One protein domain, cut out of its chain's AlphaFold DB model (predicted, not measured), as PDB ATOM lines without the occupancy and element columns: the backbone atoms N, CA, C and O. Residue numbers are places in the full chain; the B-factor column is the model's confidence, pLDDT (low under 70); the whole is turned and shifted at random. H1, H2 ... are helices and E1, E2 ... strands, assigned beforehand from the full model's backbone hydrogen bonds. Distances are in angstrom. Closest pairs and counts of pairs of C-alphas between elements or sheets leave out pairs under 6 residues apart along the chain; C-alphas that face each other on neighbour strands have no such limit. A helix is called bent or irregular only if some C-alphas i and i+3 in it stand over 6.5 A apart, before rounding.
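What this domain is: This is residues 4 to 29 and 36 to 163 of the 174 residues of an uncharacterized protein of Chrysiogenales bacterium (UniProt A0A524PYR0). A long helical hairpin, H2 and H3, has a small head at one end, where a strongly twisted sheet of E1, E3, E4 and E5 curls round the last part of H3. H4 packs on this sheet, and E2 lies apart from it. The printed part has 154 residues with four named helices and five named strands, in the order E1 E2 E3 E4 H1 H2 H3 E5 H4, and its class is mixed, helices and strands. The sheet is branched and antiparallel, with E1 the neighbour of E3, E4 and E5. The whole is extended, with a radius of gyration of the C-alphas of 23.0 A, and elongated, spanning 68 by 43 by 26 A.

Where its parts are: E1, residues 4 to 14, begins at C-alpha 4 (265.719, 262.992, 291.836) and is 31.7 A long. E2 is residues 22 to 26, E3 residues 38 to 40, E4 residues 46 to 52, 18.5 A long, and H1 residues 54 to 58. H2, residues 63 to 89, is 37.3 A long. H3, residues 98 to 136, is 56.6 A long, from C-alpha 98 (244.641, 225.789, 304.720). E5 is residues 141 to 145. H4, residues 146 to 163, is 26.0 A long and ends at C-alpha 163 (244.465, 289.662, 306.911); it is irregular, with C-alphas 147 and 150 7.3 A apart.

How they stand to each other: E1 pairs in staggered fashion: with E4 over residues 4 to 9, N 7 to O 48 at 3.0 A; with E5 over 7 to 11, N 8 to O 144 at 2.8 A; with E3 over 12 to 14, N 39 to O 13 at 2.9 A. H3 is on the sheet with residues 124 to 136; its closest C-alphas to E5 are Leu 129 and Ile 143, 7.3 A. H4 is on the sheet at a height of 9.2 A, and its closest C-alphas to E1 are Glu 146 and Phe 7, 5.0 A. H3 and H4 are apart. With residues 107 to 123 alone H3 touches H2, closest C-alphas Gly 119 and Ala 66, 5.2 A. They form a helical hairpin at a shallow tilt of 21 degrees, opposite ways. H3 touches H1 with residues 120 to 127 alone, closest C-alphas Ala 123 and Ile 57, 5.8 A. E2 pairs with no named strand. Every O i to N i+4 pair is within hydrogen-bond range in H1; the counts are 21 of 23 in H2, 34 of 35 in H3 and 12 of 14 in H4.

The domain as a whole: The C-alphas farthest apart, Gly 18 and Ala 96, are 70.6 A apart. Residues 30 to 35 are cut out, with 17.5 A between C-alphas 29 and 36. Of the links printed whole, none is long. Mean pLDDT of the printed part is 76.3; residues 9, 12 to 29, 36 to 44, 95 and 139 are under 70.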
ATOM      1  N   THR A   4     265.428 261.594 291.509       74.12
ATOM      2  CA  THR A   4     265.719 262.992 291.836       74.12
ATOM      3  C   THR A   4     264.459 263.634 292.399       74.12
ATOM      4  O   THR A   4     263.410 263.611 291.758       74.12
ATOM      5  N   TYR A   5     264.550 264.196 293.599       70.38
ATOM      6  CA  TYR A   5     263.459 264.928 294.233       70.38
ATOM      7  C   TYR A   5     263.812 266.410 294.267       70.38
ATOM      8  O   TYR A   5     264.850 266.782 294.812       70.38
ATOM      9  N   ARG A   6     262.940 267.245 293.697       73.69
ATOM     10  CA  ARG A   6     263.035 268.707 293.759       73.69
ATOM     11  C   ARG A   6     262.041 269.226 294.788       73.69
ATOM     12  O   ARG A   6     260.879 268.817 294.775       73.69
ATOM     13  N   PHE A   7     262.501 270.059 295.706       74.06
ATOM     14  CA  PHE A   7     261.664 270.629 296.757       74.06
ATOM     15  C   PHE A   7     262.206 271.990 297.184       74.06
ATOM     16  O   PHE A   7     263.388 272.278 297.012       74.06
ATOM     17  N   ARG A   8     261.343 272.825 297.758       73.25
ATOM     18  CA  ARG A   8     261.699 274.142 298.279       73.25
ATOM     19  C   ARG A   8     261.641 274.154 299.800       73.25
ATOM     20  O   ARG A   8     260.771 273.521 300.402       73.25
ATOM     21  N   SER A   9     262.574 274.865 300.428       69.25
ATOM     22  CA  SER A   9     262.594 275.079 301.881       69.25
ATOM     23  C   SER A   9     262.302 276.537 302.209       69.25
ATOM     24  O   SER A   9     262.944 277.414 301.630       69.25
ATOM     25  N   ILE A  10     261.409 276.780 303.166       71.56
ATOM     26  CA  ILE A  10     261.090 278.113 303.698       71.56
ATOM     27  C   ILE A  10     261.310 278.096 305.206       71.56
ATOM     28  O   ILE A  10     260.950 277.112 305.863       71.56
ATOM     29  N   ILE A  11     261.876 279.162 305.767       71.56
ATOM     30  CA  ILE A  11     261.927 279.308 307.220       71.56
ATOM     31  C   ILE A  11     260.547 279.718 307.749       71.56
ATOM     32  O   ILE A  11     259.863 280.569 307.177       71.56
ATOM     33  N   LEU A  12     260.122 279.088 308.839       63.12
ATOM     34  CA  LEU A  12     259.015 279.589 309.644       63.12
ATOM     35  C   LEU A  12     259.591 280.631 310.598       63.12
ATOM     36  O   LEU A  12     260.246 280.274 311.582       63.12
ATOM     37  N   ALA A  13     259.359 281.905 310.298       57.31
ATOM     38  CA  ALA A  13     259.701 282.983 311.206       57.31
ATOM     39  C   ALA A  13     258.558 283.154 312.222       57.31
ATOM     40  O   ALA A  13     257.382 283.126 311.840       57.31
ATOM     41  N   PRO A  14     258.850 283.305 313.526       50.91
ATOM     42  CA  PRO A  14     257.831 283.758 314.461       50.91
ATOM     43  C   PRO A  14     257.369 285.156 314.024       50.91
ATOM     44  O   PRO A  14     258.199 286.036 313.799       50.91
ATOM     45  N   VAL A  15     256.055 285.361 313.886       53.12
ATOM     46  CA  VAL A  15     255.479 286.692 313.649       53.12
ATOM     47  C   VAL A  15     255.944 287.593 314.790       53.12
ATOM     48  O   VAL A  15     255.749 287.262 315.964       53.12
ATOM     49  N   ALA A  16     256.597 288.708 314.451       44.41
ATOM     50  CA  ALA A  16     257.043 289.690 315.429       44.41
ATOM     51  C   ALA A  16     255.862 290.122 316.316       44.41
ATOM     52  O   ALA A  16     254.745 290.310 315.834       44.41
ATOM     53  N   SER A  17     256.138 290.238 317.617       41.94
ATOM     54  CA  SER A  17     255.225 290.457 318.750       41.94
ATOM     55  C   SER A  17     254.368 291.738 318.658       41.94
ATOM     56  O   SER A  17     254.479 292.641 319.484       41.94
ATOM     57  N   GLY A  18     253.490 291.816 317.665       47.81
ATOM     58  CA  GLY A  18     252.574 292.936 317.454       47.81
ATOM     59  C   GLY A  18     251.431 292.650 316.482       47.81
ATOM     60  O   GLY A  18     250.487 293.432 316.422       47.81
ATOM     61  N   GLU A  19     251.457 291.531 315.749       46.72
ATOM     62  CA  GLU A  19     250.448 291.237 314.732       46.72
ATOM     63  C   GLU A  19     249.681 289.938 315.032       46.72
ATOM     64  O   GLU A  19     250.122 288.830 314.739       46.72
ATOM     65  N   GLN A  20     248.500 290.123 315.633       46.31
ATOM     66  CA  GLN A  20     247.471 289.121 315.945       46.31
ATOM     67  C   GLN A  20     247.888 287.988 316.908       46.31
ATOM     68  O   GLN A  20     247.995 286.822 316.531       46.31
ATOM     69  N   GLU A  21     247.961 288.311 318.207       44.06
ATOM     70  CA  GLU A  21     247.727 287.343 319.292       44.06
ATOM     71  C   GLU A  21     246.261 286.855 319.245       44.06
ATOM     72  O   GLU A  21     245.399 287.326 319.985       44.06
ATOM     73  N   LYS A  22     245.935 285.902 318.364       45.69
ATOM     74  CA  LYS A  22     244.703 285.112 318.520       45.69
ATOM     75  C   LYS A  22     245.009 283.959 319.470       45.69
ATOM     76  O   LYS A  22     245.604 282.957 319.081       45.69
ATOM     77  N   ALA A  23     244.626 284.119 320.736       44.59
ATOM     78  CA  ALA A  23     244.637 283.036 321.710       44.59
ATOM     79  C   ALA A  23     243.732 281.901 321.207       44.59
ATOM     80  O   ALA A  23     242.525 282.085 321.054       44.59
ATOM     81  N   VAL A  24     244.315 280.737 320.919       46.34
ATOM     82  CA  VAL A  24     243.547 279.541 320.564       46.34
ATOM     83  C   VAL A  24     243.254 278.808 321.867       46.34
ATOM     84  O   VAL A  24     244.164 278.503 322.640       46.34
ATOM     85  N   TYR A  25     241.970 278.591 322.149       42.53
ATOM     86  CA  TYR A  25     241.540 277.863 323.336       42.53
ATOM     87  C   TYR A  25     241.821 276.374 323.135       42.53
ATOM     88  O   TYR A  25     241.244 275.746 322.245       42.53
ATOM     89  N   ASP A  26     242.732 275.816 323.931       43.62
ATOM     90  CA  ASP A  26     243.045 274.394 323.880       43.62
ATOM     91  C   ASP A  26     242.010 273.616 324.701       43.62
ATOM     92  O   ASP A  26     241.978 273.689 325.933       43.62
ATOM     93  N   ILE A  27     241.153 272.874 323.997       53.31
ATOM     94  CA  ILE A  27     240.027 272.111 324.551       53.31
ATOM     95  C   ILE A  27     240.524 270.963 325.452       53.31
ATOM     96  O   ILE A  27     239.788 270.495 326.316       53.31
ATOM     97  N   VAL A  28     241.781 270.528 325.300       53.94
ATOM     98  CA  VAL A  28     242.354 269.404 326.060       53.94
ATOM     99  C   VAL A  28     242.921 269.859 327.407       53.94
ATOM    100  O   VAL A  28     242.792 269.151 328.403       53.94
ATOM    101  N   THR A  29     243.526 271.047 327.465       51.44
ATOM    102  CA  THR A  29     244.163 271.581 328.687       51.44
ATOM    103  C   THR A  29     243.396 272.710 329.377       51.44
ATOM    104  O   THR A  29     243.814 273.150 330.447       51.44
ATOM    105  N   GLY A  36     251.355 281.919 318.722       42.09
ATOM    106  CA  GLY A  36     252.268 282.788 317.997       42.09
ATOM    107  C   GLY A  36     252.074 282.487 316.518       42.09
ATOM    108  O   GLY A  36     252.270 281.348 316.090       42.09
ATOM    109  N   GLY A  37     251.589 283.469 315.759       47.16
ATOM    110  CA  GLY A  37     251.504 283.330 314.317       47.16
ATOM    111  C   GLY A  37     252.893 282.956 313.809       47.16
ATOM    112  O   GLY A  37     253.881 283.573 314.192       47.16
ATOM    113  N   PHE A  38     252.989 281.915 312.998       53.59
ATOM    114  CA  PHE A  38     254.190 281.687 312.207       53.59
ATOM    115  C   PHE A  38     253.933 282.326 310.851       53.59
ATOM    116  O   PHE A  38     252.910 282.019 310.228       53.59
ATOM    117  N   ASP A  39     254.814 283.227 310.428       58.78
ATOM    118  CA  ASP A  39     254.796 283.741 309.064       58.78
ATOM    119  C   ASP A  39     255.841 283.010 308.233       58.78
ATOM    120  O   ASP A  39     256.857 282.518 308.736       58.78
ATOM    121  N   TYR A  40     255.554 282.912 306.945       63.09
ATOM    122  CA  TYR A  40     256.465 282.323 305.983       63.09
ATOM    123  C   TYR A  40     257.259 283.449 305.349       63.09
ATOM    124  O   TYR A  40     256.716 284.241 304.576       63.09
ATOM    125  N   ASP A  41     258.548 283.498 305.664       64.75
ATOM    126  CA  ASP A  41     259.452 284.433 305.018       64.75
ATOM    127  C   ASP A  41     259.727 283.959 303.582       64.75
ATOM    128  O   ASP A  41     260.509 283.033 303.342       64.75
ATOM    129  N   MET A  42     259.036 284.588 302.628       64.62
ATOM    130  CA  MET A  42     259.144 284.282 301.200       64.62
ATOM    131  C   MET A  42     260.491 284.700 300.594       64.62
ATOM    132  O   MET A  42     260.821 284.223 299.512       64.62
ATOM    133  N   GLU A  43     261.282 285.538 301.268       64.00
ATOM    134  CA  GLU A  43     262.621 285.914 300.795       64.00
ATOM    135  C   GLU A  43     263.640 284.799 301.074       64.00
ATOM    136  O   GLU A  43     264.607 284.616 300.336       64.00
ATOM    137  N   SER A  44     263.376 283.964 302.085       67.44
ATOM    138  CA  SER A  44     264.251 282.852 302.483       67.44
ATOM    139  C   SER A  44     264.171 281.601 301.588       67.44
ATOM    140  O   SER A  44     264.873 280.611 301.843       67.44
ATOM    141  N   VAL A  45     263.316 281.595 300.560       73.06
ATOM    142  CA  VAL A  45     263.018 280.401 299.752       73.06
ATOM    143  C   VAL A  45     264.255 279.945 298.966       73.06
ATOM    144  O   VAL A  45     264.825 280.690 298.176       73.06
ATOM    145  N   HIS A  46     264.659 278.682 299.136       71.88
ATOM    146  CA  HIS A  46     265.572 278.009 298.196       71.88
ATOM    147  C   HIS A  46     264.903 276.838 297.522       71.88
ATOM    148  O   HIS A  46     264.122 276.126 298.152       71.88
ATOM    149  N   SER A  47     265.345 276.585 296.293       75.31
ATOM    150  CA  SER A  47     265.154 275.312 295.621       75.31
ATOM    151  C   SER A  47     266.306 274.362 295.947       75.31
ATOM    152  O   SER A  47     267.472 274.742 295.927       75.31
ATOM    153  N   HIS A  48     265.950 273.119 296.253       76.12
ATOM    154  CA  HIS A  48     266.861 272.028 296.568       76.12
ATOM    155  C   HIS A  48     266.574 270.850 295.646       76.12
ATOM    156  O   HIS A  48     265.414 270.521 295.374       76.12
ATOM    157  N   ALA A  49     267.629 270.184 295.182       73.25
ATOM    158  CA  ALA A  49     267.529 268.951 294.414       73.25
ATOM    159  C   ALA A  49     268.356 267.866 295.103       73.25
ATOM    160  O   ALA A  49     269.573 267.977 295.209       73.25
ATOM    161  N   ILE A  50     267.692 266.803 295.557       77.75
ATOM    162  CA  ILE A  50     268.358 265.671 296.202       77.75
ATOM    163  C   ILE A  50     268.204 264.407 295.356       77.75
ATOM    164  O   ILE A  50     267.109 264.057 294.903       77.75
ATOM    165  N   GLU A  51     269.306 263.687 295.169       76.50
ATOM    166  CA  GLU A  51     269.287 262.340 294.609       76.50
ATOM    167  C   GLU A  51     269.127 261.316 295.734       76.50
ATOM    168  O   GLU A  51     270.018 261.111 296.561       76.50
ATOM    169  N   LEU A  52     267.972 260.653 295.773       73.19
ATOM    170  CA  LEU A  52     267.665 259.646 296.784       73.19
ATOM    171  C   LEU A  52     267.815 258.244 296.190       73.19
ATOM    172  O   LEU A  52     267.099 257.841 295.269       73.19
ATOM    173  N   GLY A  53     268.764 257.489 296.745       77.38
ATOM    174  CA  GLY A  53     268.911 256.059 296.499       77.38
ATOM    175  C   GLY A  53     268.077 255.231 297.486       77.38
ATOM    176  O   GLY A  53     267.976 255.611 298.656       77.38
ATOM    177  N   PRO A  54     267.529 254.072 297.075       73.50
ATOM    178  CA  PRO A  54     266.707 253.225 297.944       73.50
ATOM    179  C   PRO A  54     267.454 252.766 299.205       73.50
ATOM    180  O   PRO A  54     266.867 252.750 300.281       73.50
ATOM    181  N   ALA A  55     268.763 252.504 299.115       78.38
ATOM    182  CA  ALA A  55     269.587 252.134 300.270       78.38
ATOM    183  C   ALA A  55     269.573 253.195 301.388       78.38
ATOM    184  O   ALA A  55     269.489 252.851 302.565       78.38
ATOM    185  N   ARG A  56     269.584 254.490 301.035       75.94
ATOM    186  CA  ARG A  56     269.480 255.574 302.029       75.94
ATOM    187  C   ARG A  56     268.094 255.645 302.656       75.94
ATOM    188  O   ARG A  56     267.995 255.955 303.834       75.94
ATOM    189  N   ILE A  57     267.048 255.334 301.889       78.19
ATOM    190  CA  ILE A  57     265.674 255.309 302.397       78.19
ATOM    191  C   ILE A  57     265.540 254.202 303.441       78.19
ATOM    192  O   ILE A  57     265.104 254.491 304.548       78.19
ATOM    193  N   PHE A  58     265.969 252.973 303.136       78.19
ATOM    194  CA  PHE A  58     265.876 251.828 304.055       78.19
ATOM    195  C   PHE A  58     266.811 251.917 305.274       78.19
ATOM    196  O   PHE A  58     266.501 251.350 306.315       78.19
ATOM    197  N   GLY A  59     267.912 252.671 305.193       76.62
ATOM    198  CA  GLY A  59     268.850 252.854 306.307       76.62
ATOM    199  C   GLY A  59     268.393 253.813 307.418       76.62
ATOM    200  O   GLY A  59     269.102 253.984 308.408       76.62
ATOM    201  N   CYS A  60     267.243 254.484 307.288       79.12
ATOM    202  CA  CYS A  60     266.819 255.489 308.267       79.12
ATOM    203  C   CYS A  60     266.233 254.888 309.560       79.12
ATOM    204  O   CYS A  60     265.378 254.013 309.547       79.12
ATOM    205  N   ARG A  61     266.546 255.475 310.721       79.69
ATOM    206  CA  ARG A  61     265.931 255.072 312.008       79.69
ATOM    207  C   ARG A  61     264.400 255.273 312.070       79.69
ATOM    208  O   ARG A  61     263.742 254.732 312.952       79.69
ATOM    209  N   THR A  62     263.814 256.028 311.139       82.69
ATOM    210  CA  THR A  62     262.362 256.268 311.031       82.69
ATOM    211  C   THR A  62     261.542 255.039 310.652       82.69
ATOM    212  O   THR A  62     260.325 255.066 310.822       82.69
ATOM    213  N   TRP A  63     262.173 253.947 310.217       82.62
ATOM    214  CA  TRP A  63     261.475 252.679 309.987       82.62
ATOM    215  C   TRP A  63     260.940 252.044 311.273       82.62
ATOM    216  O   TRP A  63     259.912 251.376 311.226       82.62
ATOM    217  N   ILE A  64     261.587 252.299 312.416       83.94
ATOM    218  CA  ILE A  64     261.196 251.749 313.722       83.94
ATOM    219  C   ILE A  64     259.810 252.254 314.164       83.94
ATOM    220  O   ILE A  64     258.935 251.426 314.406       83.94
ATOM    221  N   PRO A  65     259.538 253.575 314.242       84.00
ATOM    222  CA  PRO A  65     258.200 254.043 314.604       84.00
ATOM    223  C   PRO A  65     257.144 253.665 313.557       84.00
ATOM    224  O   PRO A  65     256.020 253.337 313.926       84.00
ATOM    225  N   ALA A  66     257.494 253.642 312.264       85.69
ATOM    226  CA  ALA A  66     256.576 253.191 311.217       85.69
ATOM    227  C   ALA A  66     256.189 251.711 311.382       85.69
ATOM    228  O   ALA A  66     255.035 251.356 311.159       85.69
ATOM    229  N   LEU A  67     257.131 250.866 311.814       88.12
ATOM    230  CA  LEU A  67     256.889 249.457 312.123       88.12
ATOM    231  C   LEU A  67     255.889 249.307 313.269       88.12
ATOM    232  O   LEU A  67     254.941 248.537 313.151       88.12
ATOM    233  N   LEU A  68     256.064 250.068 314.353       88.25
ATOM    234  CA  LEU A  68     255.172 250.004 315.515       88.25
ATOM    235  C   LEU A  68     253.745 250.447 315.172       88.25
ATOM    236  O   LEU A  68     252.785 249.774 315.545       88.25
ATOM    237  N   ILE A  69     253.599 251.538 314.416       88.06
ATOM    238  CA  ILE A  69     252.283 252.031 313.986       88.06
ATOM    239  C   ILE A  69     251.609 251.019 313.053       88.06
ATOM    240  O   ILE A  69     250.431 250.713 313.230       88.06
ATOM    241  N   ALA A  70     252.353 250.465 312.088       88.88
ATOM    242  CA  ALA A  70     251.833 249.442 311.185       88.88
ATOM    243  C   ALA A  70     251.392 248.184 311.946       88.88
ATOM    244  O   ALA A  70     250.334 247.629 311.658       88.88
ATOM    245  N   LEU A  71     252.161 247.764 312.953       89.75
ATOM    246  CA  LEU A  71     251.835 246.608 313.781       89.75
ATOM    247  C   LEU A  71     250.511 246.817 314.529       89.75
ATOM    248  O   LEU A  71     249.625 245.967 314.457       89.75
ATOM    249  N   MET A  72     250.343 247.966 315.187       90.56
ATOM    250  CA  MET A  72     249.091 248.300 315.873       90.56
ATOM    251  C   MET A  72     247.899 248.349 314.910       90.56
ATOM    252  O   MET A  72     246.833 247.822 315.225       90.56
ATOM    253  N   ALA A  73     248.092 248.940 313.728       89.75
ATOM    254  CA  ALA A  73     247.051 249.067 312.712       89.75
ATOM    255  C   ALA A  73     246.586 247.716 312.147       89.75
ATOM    256  O   ALA A  73     245.447 247.608 311.706       89.75
ATOM    257  N   VAL A  74     247.444 246.692 312.159       92.06
ATOM    258  CA  VAL A  74     247.130 245.359 311.619       92.06
ATOM    259  C   VAL A  74     246.579 244.432 312.698       92.06
ATOM    260  O   VAL A  74     245.614 243.718 312.448       92.06
ATOM    261  N   ILE A  75     247.142 244.439 313.909       90.12
ATOM    262  CA  ILE A  75     246.735 243.502 314.969       90.12
ATOM    263  C   ILE A  75     245.253 243.675 315.332       90.12
ATOM    264  O   ILE A  75     244.522 242.690 315.395       90.12
ATOM    265  N   LEU A  76     244.798 244.915 315.533       90.06
ATOM    266  CA  LEU A  76     243.421 245.216 315.939       90.06
ATOM    267  C   LEU A  76     242.355 244.639 314.983       90.06
ATOM    268  O   LEU A  76     241.511 243.865 315.442       90.06
ATOM    269  N   PRO A  77     242.368 244.951 313.672       91.00
ATOM    270  CA  PRO A  77     241.372 244.414 312.750       91.00
ATOM    271  C   PRO A  77     241.500 242.899 312.565       91.00
ATOM    272  O   PRO A  77     240.481 242.222 312.451       91.00
ATOM    273  N   PHE A  78     242.712 242.337 312.579       90.50
ATOM    274  CA  PHE A  78     242.886 240.893 312.397       90.50
ATOM    275  C   PHE A  78     242.418 240.082 313.609       90.50
ATOM    276  O   PHE A  78     241.842 239.015 313.416       90.50
ATOM    277  N   ILE A  79     242.570 240.588 314.838       90.31
ATOM    278  CA  ILE A  79     241.970 239.961 316.029       90.31
ATOM    279  C   ILE A  79     240.443 239.961 315.923       90.31
ATOM    280  O   ILE A  79     239.816 238.943 316.215       90.31
ATOM    281  N   LEU A  80     239.844 241.071 315.481       91.62
ATOM    282  CA  LEU A  80     238.394 241.159 315.292       91.62
ATOM    283  C   LEU A  80     237.909 240.152 314.246       91.62
ATOM    284  O   LEU A  80     237.009 239.371 314.535       91.62
ATOM    285  N   ILE A  81     238.546 240.112 313.072       90.31
ATOM    286  CA  ILE A  81     238.196 239.171 312.000       90.31
ATOM    287  C   ILE A  81     238.360 237.721 312.471       90.31
ATOM    288  O   ILE A  81     237.474 236.897 312.246       90.31
ATOM    289  N   TYR A  82     239.462 237.411 313.160       89.06
ATOM    290  CA  TYR A  82     239.702 236.087 313.731       89.06
ATOM    291  C   TYR A  82     238.598 235.698 314.723       89.06
ATOM    292  O   TYR A  82     238.018 234.618 314.610       89.06
ATOM    293  N   GLY A  83     238.259 236.595 315.655       87.31
ATOM    294  CA  GLY A  83     237.184 236.384 316.622       87.31
ATOM    295  C   GLY A  83     235.837 236.144 315.943       87.31
ATOM    296  O   GLY A  83     235.122 235.215 316.315       87.31
ATOM    297  N   THR A  84     235.512 236.915 314.901       88.69
ATOM    298  CA  THR A  84     234.276 236.725 314.136       88.69
ATOM    299  C   THR A  84     234.237 235.359 313.446       88.69
ATOM    300  O   THR A  84     233.234 234.651 313.537       88.69
ATOM    301  N   LEU A  85     235.329 234.951 312.799       87.12
ATOM    302  CA  LEU A  85     235.410 233.682 312.070       87.12
ATOM    303  C   LEU A  85     235.299 232.463 312.996       87.12
ATOM    304  O   LEU A  85     234.611 231.496 312.665       87.12
ATOM    305  N   VAL A  86     235.922 232.517 314.173       86.62
ATOM    306  CA  VAL A  86     235.878 231.411 315.138       86.62
ATOM    307  C   VAL A  86     234.525 231.346 315.852       86.62
ATOM    308  O   VAL A  86     233.944 230.267 315.952       86.62
ATOM    309  N   LEU A  87     233.990 232.480 316.321       86.44
ATOM    310  CA  LEU A  87     232.770 232.498 317.138       86.44
ATOM    311  C   LEU A  87     231.487 232.323 316.316       86.44
ATOM    312  O   LEU A  87     230.600 231.580 316.732       86.44
ATOM    313  N   PHE A  88     231.376 232.985 315.158       86.00
ATOM    314  CA  PHE A  88     230.141 232.967 314.361       86.00
ATOM    315  C   PHE A  88     230.144 231.880 313.291       86.00
ATOM    316  O   PHE A  88     229.103 231.282 313.027       86.00
ATOM    317  N   MET A  89     231.298 231.614 312.675       83.06
ATOM    318  CA  MET A  89     231.390 230.694 311.538       83.06
ATOM    319  C   MET A  89     231.982 229.330 311.903       83.06
ATOM    320  O   MET A  89     231.997 228.443 311.053       83.06
ATOM    321  N   LYS A  90     232.443 229.144 313.154       82.81
ATOM    322  CA  LYS A  90     233.059 227.898 313.653       82.81
ATOM    323  C   LYS A  90     234.147 227.353 312.717       82.81
ATOM    324  O   LYS A  90     234.310 226.143 312.581       82.81
ATOM    325  N   VAL A  91     234.871 228.248 312.045       79.44
ATOM    326  CA  VAL A  91     235.957 227.867 311.139       79.44
ATOM    327  C   VAL A  91     237.136 227.388 311.977       79.44
ATOM    328  O   VAL A  91     237.568 228.091 312.893       79.44
ATOM    329  N   ASP A  92     237.678 226.214 311.650       78.25
ATOM    330  CA  ASP A  92     238.935 225.757 312.238       78.25
ATOM    331  C   ASP A  92     240.096 226.583 311.666       78.25
ATOM    332  O   ASP A  92     240.519 226.425 310.517       78.25
ATOM    333  N   MET A  93     240.573 227.523 312.480       76.06
ATOM    334  CA  MET A  93     241.678 228.426 312.159       76.06
ATOM    335  C   MET A  93     243.033 227.888 312.640       76.06
ATOM    336  O   MET A  93     244.010 228.638 312.692       76.06
ATOM    337  N   GLY A  94     243.127 226.598 312.985       76.81
ATOM    338  CA  GLY A  94     244.395 225.964 313.321       76.81
ATOM    339  C   GLY A  94     245.432 226.117 312.201       76.81
ATOM    340  O   GLY A  94     245.123 225.994 311.016       76.81
ATOM    341  N   LEU A  95     246.704 226.334 312.563       68.00
ATOM    342  CA  LEU A  95     247.815 226.476 311.601       68.00
ATOM    343  C   LEU A  95     248.051 225.228 310.721       68.00
ATOM    344  O   LEU A  95     248.765 225.295 309.713       68.00
ATOM    345  N   ALA A  96     247.479 224.083 311.097       70.56
ATOM    346  CA  ALA A  96     247.493 222.869 310.290       70.56
ATOM    347  C   ALA A  96     246.557 222.965 309.068       70.56
ATOM    348  O   ALA A  96     246.848 222.362 308.036       70.56
ATOM    349  N   GLY A  97     245.482 223.755 309.160       76.94
ATOM    350  CA  GLY A  97     244.501 223.954 308.098       76.94
ATOM    351  C   GLY A  97     244.933 224.985 307.048       76.94
ATOM    352  O   GLY A  97     245.684 225.925 307.317       76.94
ATOM    353  N   THR A  98     244.419 224.839 305.826       82.56
ATOM    354  CA  THR A  98     244.641 225.789 304.720       82.56
ATOM    355  C   THR A  98     244.071 227.178 305.026       82.56
ATOM    356  O   THR A  98     244.708 228.181 304.700       82.56
ATOM    357  N   ALA A  99     242.928 227.244 305.720       81.88
ATOM    358  CA  ALA A  99     242.291 228.493 306.137       81.88
ATOM    359  C   ALA A  99     243.190 229.307 307.086       81.88
ATOM    360  O   ALA A  99     243.533 230.445 306.761       81.88
ATOM    361  N   GLY A 100     243.674 228.707 308.180       83.62
ATOM    362  CA  GLY A 100     244.581 229.371 309.128       83.62
ATOM    363  C   GLY A 100     245.887 229.851 308.483       83.62
ATOM    364  O   GLY A 100     246.332 230.974 308.729       83.62
ATOM    365  N   ARG A 101     246.475 229.053 307.578       86.31
ATOM    366  CA  ARG A 101     247.686 229.446 306.829       86.31
ATOM    367  C   ARG A 101     247.436 230.632 305.904       86.31
ATOM    368  O   ARG A 101     248.214 231.581 305.911       86.31
ATOM    369  N   SER A 102     246.355 230.592 305.127       86.88
ATOM    370  CA  SER A 102     245.994 231.690 304.222       86.88
ATOM    371  C   SER A 102     245.712 232.987 304.988       86.88
ATOM    372  O   SER A 102     246.179 234.053 304.583       86.88
ATOM    373  N   PHE A 103     245.060 232.889 306.151       89.06
ATOM    374  CA  PHE A 103     244.807 234.020 307.037       89.06
ATOM    375  C   PHE A 103     246.111 234.632 307.564       89.06
ATOM    376  O   PHE A 103     246.323 235.836 307.419       89.06
ATOM    377  N   ALA A 104     247.033 233.812 308.078       87.75
ATOM    378  CA  ALA A 104     248.338 234.281 308.545       87.75
ATOM    379  C   ALA A 104     249.157 234.942 307.421       87.75
ATOM    380  O   ALA A 104     249.722 236.019 307.616       87.75
ATOM    381  N   ILE A 105     249.176 234.349 306.221       90.69
ATOM    382  CA  ILE A 105     249.856 234.932 305.053       90.69
ATOM    383  C   ILE A 105     249.235 236.286 304.693       90.69
ATOM    384  O   ILE A 105     249.965 237.251 304.463       90.69
ATOM    385  N   SER A 106     247.902 236.389 304.692       91.38
ATOM    386  CA  SER A 106     247.211 237.650 304.404       91.38
ATOM    387  C   SER A 106     247.543 238.741 305.427       91.38
ATOM    388  O   SER A 106     247.796 239.879 305.038       91.38
ATOM    389  N   MET A 107     247.649 238.385 306.713       91.75
ATOM    390  CA  MET A 107     248.044 239.297 307.789       91.75
ATOM    391  C   MET A 107     249.457 239.838 307.574       91.75
ATOM    392  O   MET A 107     249.681 241.045 307.659       91.75
ATOM    393  N   VAL A 108     250.407 238.956 307.251       92.31
ATOM    394  CA  VAL A 108     251.802 239.338 306.998       92.31
ATOM    395  C   VAL A 108     251.910 240.225 305.758       92.31
ATOM    396  O   VAL A 108     252.582 241.254 305.800       92.31
ATOM    397  N   LEU A 109     251.225 239.874 304.667       93.56
ATOM    398  CA  LEU A 109     251.220 240.688 303.451       93.56
ATOM    399  C   LEU A 109     250.627 242.075 303.705       93.56
ATOM    400  O   LEU A 109     251.217 243.079 303.309       93.56
ATOM    401  N   PHE A 110     249.498 242.145 304.411       93.38
ATOM    402  CA  PHE A 110     248.857 243.412 304.745       93.38
ATOM    403  C   PHE A 110     249.749 244.279 305.641       93.38
ATOM    404  O   PHE A 110     249.888 245.481 305.407       93.38
ATOM    405  N   PHE A 111     250.435 243.658 306.602       93.00
ATOM    406  CA  PHE A 111     251.438 244.328 307.422       93.00
ATOM    407  C   PHE A 111     252.581 244.909 306.592       93.00
ATOM    408  O   PHE A 111     252.905 246.083 306.761       93.00
ATOM    409  N   ILE A 112     253.156 244.140 305.662       92.00
ATOM    410  CA  ILE A 112     254.235 244.625 304.789       92.00
ATOM    411  C   ILE A 112     253.757 245.823 303.960       92.00
ATOM    412  O   ILE A 112     254.464 246.827 303.864       92.00
ATOM    413  N   VAL A 113     252.548 245.750 303.394       92.62
ATOM    414  CA  VAL A 113     251.975 246.835 302.585       92.62
ATOM    415  C   VAL A 113     251.797 248.108 303.411       92.62
ATOM    416  O   VAL A 113     252.265 249.169 302.996       92.62
ATOM    417  N   ILE A 114     251.180 248.020 304.594       91.50
ATOM    418  CA  ILE A 114     250.995 249.180 305.479       91.50
ATOM    419  C   ILE A 114     252.343 249.730 305.942       91.50
ATOM    420  O   ILE A 114     252.555 250.946 305.943       91.50
ATOM    421  N   TRP A 115     253.273 248.852 306.306       90.62
ATOM    422  CA  TRP A 115     254.589 249.254 306.778       90.62
ATOM    423  C   TRP A 115     255.366 250.027 305.712       90.62
ATOM    424  O   TRP A 115     255.926 251.081 306.012       90.62
ATOM    425  N   LEU A 116     255.334 249.577 304.455       88.94
ATOM    426  CA  LEU A 116     255.923 250.314 303.336       88.94
ATOM    427  C   LEU A 116     255.181 251.630 303.065       88.94
ATOM    428  O   LEU A 116     255.826 252.664 302.871       88.94
ATOM    429  N   ALA A 117     253.845 251.614 303.094       88.19
ATOM    430  CA  ALA A 117     253.018 252.794 302.850       88.19
ATOM    431  C   ALA A 117     253.271 253.917 303.869       88.19
ATOM    432  O   ALA A 117     253.243 255.090 303.503       88.19
ATOM    433  N   LEU A 118     253.560 253.577 305.128       87.00
ATOM    434  CA  LEU A 118     253.890 254.542 306.181       87.00
ATOM    435  C   LEU A 118     255.392 254.862 306.243       87.00
ATOM    436  O   LEU A 118     255.779 256.017 306.435       87.00
ATOM    437  N   GLY A 119     256.248 253.854 306.065       84.81
ATOM    438  CA  GLY A 119     257.698 253.963 306.221       84.81
ATOM    439  C   GLY A 119     258.362 254.799 305.134       84.81
ATOM    440  O   GLY A 119     259.152 255.693 305.442       84.81
ATOM    441  N   VAL A 120     257.996 254.581 303.866       84.56
ATOM    442  CA  VAL A 120     258.577 255.309 302.727       84.56
ATOM    443  C   VAL A 120     258.358 256.826 302.827       84.56
ATOM    444  O   VAL A 120     259.349 257.561 302.789       84.56
ATOM    445  N   PRO A 121     257.126 257.353 302.988       82.44
ATOM    446  CA  PRO A 121     256.930 258.799 303.067       82.44
ATOM    447  C   PRO A 121     257.568 259.411 304.320       82.44
ATOM    448  O   PRO A 121     258.081 260.529 304.246       82.44
ATOM    449  N   ALA A 122     257.583 258.703 305.453       82.06
ATOM    450  CA  ALA A 122     258.238 259.176 306.672       82.06
ATOM    451  C   ALA A 122     259.764 259.276 306.504       82.06
ATOM    452  O   ALA A 122     260.365 260.286 306.874       82.06
ATOM    453  N   ALA A 123     260.389 258.264 305.894       82.50
ATOM    454  CA  ALA A 123     261.816 258.263 305.592       82.50
ATOM    455  C   ALA A 123     262.193 259.374 304.603       82.50
ATOM    456  O   ALA A 123     263.142 260.112 304.852       82.50
ATOM    457  N   VAL A 124     261.414 259.562 303.531       80.62
ATOM    458  CA  VAL A 124     261.662 260.635 302.551       80.62
ATOM    459  C   VAL A 124     261.546 262.016 303.196       80.62
ATOM    460  O   VAL A 124     262.419 262.855 302.983       80.62
ATOM    461  N   LYS A 125     260.511 262.263 304.011       80.00
ATOM    462  CA  LYS A 125     260.354 263.541 304.727       80.00
ATOM    463  C   LYS A 125     261.548 263.834 305.630       80.00
ATOM    464  O   LYS A 125     262.060 264.948 305.611       80.00
ATOM    465  N   LYS A 126     262.009 262.832 306.382       82.19
ATOM    466  CA  LYS A 126     263.168 262.986 307.259       82.19
ATOM    467  C   LYS A 126     264.450 263.251 306.474       82.19
ATOM    468  O   LYS A 126     265.174 264.167 306.823       82.19
ATOM    469  N   LEU A 127     264.695 262.522 305.388       82.31
ATOM    470  CA  LEU A 127     265.882 262.735 304.554       82.31
ATOM    471  C   LEU A 127     265.906 264.129 303.915       82.31
ATOM    472  O   LEU A 127     266.969 264.738 303.842       82.31
ATOM    473  N   LYS A 128     264.748 264.660 303.496       80.19
ATOM    474  CA  LYS A 128     264.647 266.052 303.027       80.19
ATOM    475  C   LYS A 128     264.974 267.045 304.143       80.19
ATOM    476  O   LYS A 128     265.683 268.012 303.900       80.19
ATOM    477  N   LEU A 129     264.488 266.796 305.359       79.06
ATOM    478  CA  LEU A 129     264.777 267.637 306.523       79.06
ATOM    479  C   LEU A 129     266.256 267.607 306.908       79.06
ATOM    480  O   LEU A 129     266.856 268.662 307.072       79.06
ATOM    481  N   ASP A 130     266.843 266.416 306.993       81.00
ATOM    482  CA  ASP A 130     268.257 266.231 307.319       81.00
ATOM    483  C   ASP A 130     269.155 266.915 306.269       81.00
ATOM    484  O   ASP A 130     270.165 267.516 306.628       81.00
ATOM    485  N   PHE A 131     268.761 266.899 304.988       80.56
ATOM    486  CA  PHE A 131     269.456 267.625 303.918       80.56
ATOM    487  C   PHE A 131     269.412 269.145 304.116       80.56
ATOM    488  O   PHE A 131     270.455 269.793 304.109       80.56
ATOM    489  N   VAL A 132     268.227 269.710 304.371       78.25
ATOM    490  CA  VAL A 132     268.076 271.158 304.609       78.25
ATOM    491  C   VAL A 132     268.847 271.601 305.849       78.25
ATOM    492  O   VAL A 132     269.494 272.642 305.821       78.25
ATOM    493  N   ILE A 133     268.820 270.809 306.924       78.62
ATOM    494  CA  ILE A 133     269.592 271.101 308.138       78.62
ATOM    495  C   ILE A 133     271.098 271.044 307.854       78.62
ATOM    496  O   ILE A 133     271.845 271.852 308.401       78.62
ATOM    497  N   GLY A 134     271.544 270.112 307.007       77.56
ATOM    498  CA  GLY A 134     272.942 269.992 306.600       77.56
ATOM    499  C   GLY A 134     273.448 271.196 305.804       77.56
ATOM    500  O   GLY A 134     274.562 271.647 306.048       77.56
ATOM    501  N   GLU A 135     272.637 271.741 304.895       78.44
ATOM    502  CA  GLU A 135     273.038 272.888 304.068       78.44
ATOM    503  C   GLU A 135     272.822 274.247 304.740       78.44
ATOM    504  O   GLU A 135     273.635 275.154 304.582       78.44
ATOM    505  N   ARG A 136     271.715 274.413 305.470       75.25
ATOM    506  CA  ARG A 136     271.260 275.719 305.980       75.25
ATOM    507  C   ARG A 136     271.347 275.860 307.498       75.25
ATOM    508  O   ARG A 136     271.077 276.934 308.028       75.25
ATOM    509  N   GLY A 137     271.716 274.796 308.206       76.12
ATOM    510  CA  GLY A 137     271.794 274.776 309.663       76.12
ATOM    511  C   GLY A 137     270.461 274.468 310.356       76.12
ATOM    512  O   GLY A 137     269.414 274.239 309.742       76.12
ATOM    513  N   LYS A 138     270.502 274.420 311.692       74.69
ATOM    514  CA  LYS A 138     269.333 274.109 312.526       74.69
ATOM    515  C   LYS A 138     268.340 275.277 312.493       74.69
ATOM    516  O   LYS A 138     268.663 276.368 312.943       74.69
ATOM    517  N   GLY A 139     267.127 275.021 312.014       68.81
ATOM    518  CA  GLY A 139     266.037 275.994 311.946       68.81
ATOM    519  C   GLY A 139     264.682 275.301 311.810       68.81
ATOM    520  O   GLY A 139     264.615 274.102 311.520       68.81
ATOM    521  N   ASN A 140     263.593 276.038 312.043       73.50
ATOM    522  CA  ASN A 140     262.242 275.524 311.826       73.50
ATOM    523  C   ASN A 140     261.897 275.621 310.333       73.50
ATOM    524  O   ASN A 140     261.344 276.615 309.865       73.50
ATOM    525  N   TRP A 141     262.307 274.607 309.573       74.88
ATOM    526  CA  TRP A 141     262.174 274.585 308.121       74.88
ATOM    527  C   TRP A 141     260.877 273.901 307.686       74.88
ATOM    528  O   TRP A 141     260.626 272.736 308.000       74.88
ATOM    529  N   ARG A 142     260.071 274.601 306.886       77.25
ATOM    530  CA  ARG A 142     258.965 274.007 306.130       77.25
ATOM    531  C   ARG A 142     259.507 273.524 304.786       77.25
ATOM    532  O   ARG A 142     260.084 274.308 304.038       77.25
ATOM    533  N   ILE A 143     259.292 272.251 304.466       78.06
ATOM    534  CA  ILE A 143     259.679 271.659 303.177       78.06
ATOM    535  C   ILE A 143     258.420 271.462 302.342       78.06
ATOM    536  O   ILE A 143     257.478 270.801 302.786       78.06
ATOM    537  N   VAL A 144     258.403 272.046 301.149       76.12
ATOM    538  CA  VAL A 144     257.289 271.979 300.202       76.12
ATOM    539  C   VAL A 144     257.805 271.383 298.900       76.12
ATOM    540  O   VAL A 144     258.837 271.799 298.386       76.12
ATOM    541  N   ASP A 145     257.112 270.375 298.385       77.00
ATOM    542  CA  ASP A 145     257.459 269.778 297.096       77.00
ATOM    543  C   ASP A 145     257.156 270.758 295.950       77.00
ATOM    544  O   ASP A 145     256.207 271.539 296.034       77.00
ATOM    545  N   GLU A 146     257.955 270.715 294.881       77.44
ATOM    546  CA  GLU A 146     257.831 271.645 293.745       77.44
ATOM    547  C   GLU A 146     256.439 271.582 293.085       77.44
ATOM    548  O   GLU A 146     255.857 272.610 292.760       77.44
ATOM    549  N   ASP A 147     255.855 270.384 292.976       77.50
ATOM    550  CA  ASP A 147     254.518 270.137 292.411       77.50
ATOM    551  C   ASP A 147     253.381 270.779 293.222       77.50
ATOM    552  O   ASP A 147     252.289 271.028 292.709       77.50
ATOM    553  N   LYS A 148     253.621 271.038 294.508       77.69
ATOM    554  CA  LYS A 148     252.649 271.640 295.430       77.69
ATOM    555  C   LYS A 148     252.943 273.103 295.712       77.69
ATOM    556  O   LYS A 148     252.156 273.738 296.417       77.69
ATOM    557  N   TRP A 149     254.043 273.628 295.177       79.12
ATOM    558  CA  TRP A 149     254.495 274.980 295.454       79.12
ATOM    559  C   TRP A 149     253.463 276.026 295.035       79.12
ATOM    560  O   TRP A 149     253.061 276.837 295.862       79.12
ATOM    561  N   GLU A 150     252.955 275.955 293.804       78.56
ATOM    562  CA  GLU A 150     251.994 276.939 293.283       78.56
ATOM    563  C   GLU A 150     250.721 277.017 294.135       78.56
ATOM    564  O   GLU A 150     250.239 278.098 294.472       78.56
ATOM    565  N   ARG A 151     250.191 275.859 294.555       79.31
ATOM    566  CA  ARG A 151     249.021 275.814 295.446       79.31
ATOM    567  C   ARG A 151     249.340 276.402 296.812       79.31
ATOM    568  O   ARG A 151     248.493 277.067 297.405       79.31
ATOM    569  N   PHE A 152     250.531 276.124 297.329       76.88
ATOM    570  CA  PHE A 152     250.974 276.647 298.612       76.88
ATOM    571  C   PHE A 152     251.127 278.174 298.574       76.88
ATOM    572  O   PHE A 152     250.614 278.859 299.456       76.88
ATOM    573  N   GLU A 153     251.740 278.707 297.522       79.31
ATOM    574  CA  GLU A 153     251.891 280.143 297.289       79.31
ATOM    575  C   GLU A 153     250.535 280.845 297.159       79.31
ATOM    576  O   GLU A 153     250.293 281.859 297.817       79.31
ATOM    577  N   LEU A 154     249.601 280.256 296.404       80.31
ATOM    578  CA  LEU A 154     248.240 280.770 296.269       80.31
ATOM    579  C   LEU A 154     247.500 280.801 297.615       80.31
ATOM    580  O   LEU A 154     246.849 281.795 297.939       80.31
ATOM    581  N   MET A 155     247.637 279.756 298.438       78.62
ATOM    582  CA  MET A 155     247.066 279.741 299.790       78.62
ATOM    583  C   MET A 155     247.666 280.829 300.690       78.62
ATOM    584  O   MET A 155     246.923 281.475 301.430       78.62
ATOM    585  N   LEU A 156     248.981 281.062 300.623       79.00
ATOM    586  CA  LEU A 156     249.635 282.120 301.399       79.00
ATOM    587  C   LEU A 156     249.199 283.517 300.964       79.00
ATOM    588  O   LEU A 156     248.939 284.369 301.815       79.00
ATOM    589  N   ARG A 157     249.073 283.745 299.656       79.81
ATOM    590  CA  ARG A 157     248.581 285.011 299.110       79.81
ATOM    591  C   ARG A 157     247.151 285.294 299.564       79.81
ATOM    592  O   ARG A 157     246.886 286.365 300.100       79.81
ATOM    593  N   LEU A 158     246.257 284.311 299.448       79.50
ATOM    594  CA  LEU A 158     244.875 284.438 299.922       79.50
ATOM    595  C   LEU A 158     244.801 284.690 301.434       79.50
ATOM    596  O   LEU A 158     243.946 285.450 301.892       79.50
ATOM    597  N   ALA A 159     245.685 284.070 302.219       77.62
ATOM    598  CA  ALA A 159     245.756 284.306 303.656       77.62
ATOM    599  C   ALA A 159     246.203 285.741 303.987       77.62
ATOM    600  O   ALA A 159     245.606 286.366 304.866       77.62
ATOM    601  N   ARG A 160     247.193 286.288 303.264       76.94
ATOM    602  CA  ARG A 160     247.609 287.697 303.398       76.94
ATOM    603  C   ARG A 160     246.501 288.664 303.008       76.94
ATOM    604  O   ARG A 160     246.156 289.528 303.806       76.94
ATOM    605  N   GLU A 161     245.870 288.457 301.853       79.12
ATOM    606  CA  GLU A 161     244.770 289.310 301.383       79.12
ATOM    607  C   GLU A 161     243.587 289.326 302.369       79.12
ATOM    608  O   GLU A 161     242.951 290.361 302.569       79.12
ATOM    609  N   ARG A 162     243.289 288.199 303.035       75.56
ATOM    610  CA  ARG A 162     242.279 288.161 304.109       75.56
ATOM    611  C   ARG A 162     242.696 288.980 305.328       75.56
ATOM    612  O   ARG A 162     241.874 289.739 305.833       75.56
ATOM    613  N   ARG A 163     243.951 288.867 305.779       71.50
ATOM    614  CA  ARG A 163     244.465 289.662 306.911       71.50
ATOM    615  C   ARG A 163     244.452 291.158 306.611       71.50
ATOM    616  O   ARG A 163     244.062 291.943 307.470       71.50
TER     617      ARG A 163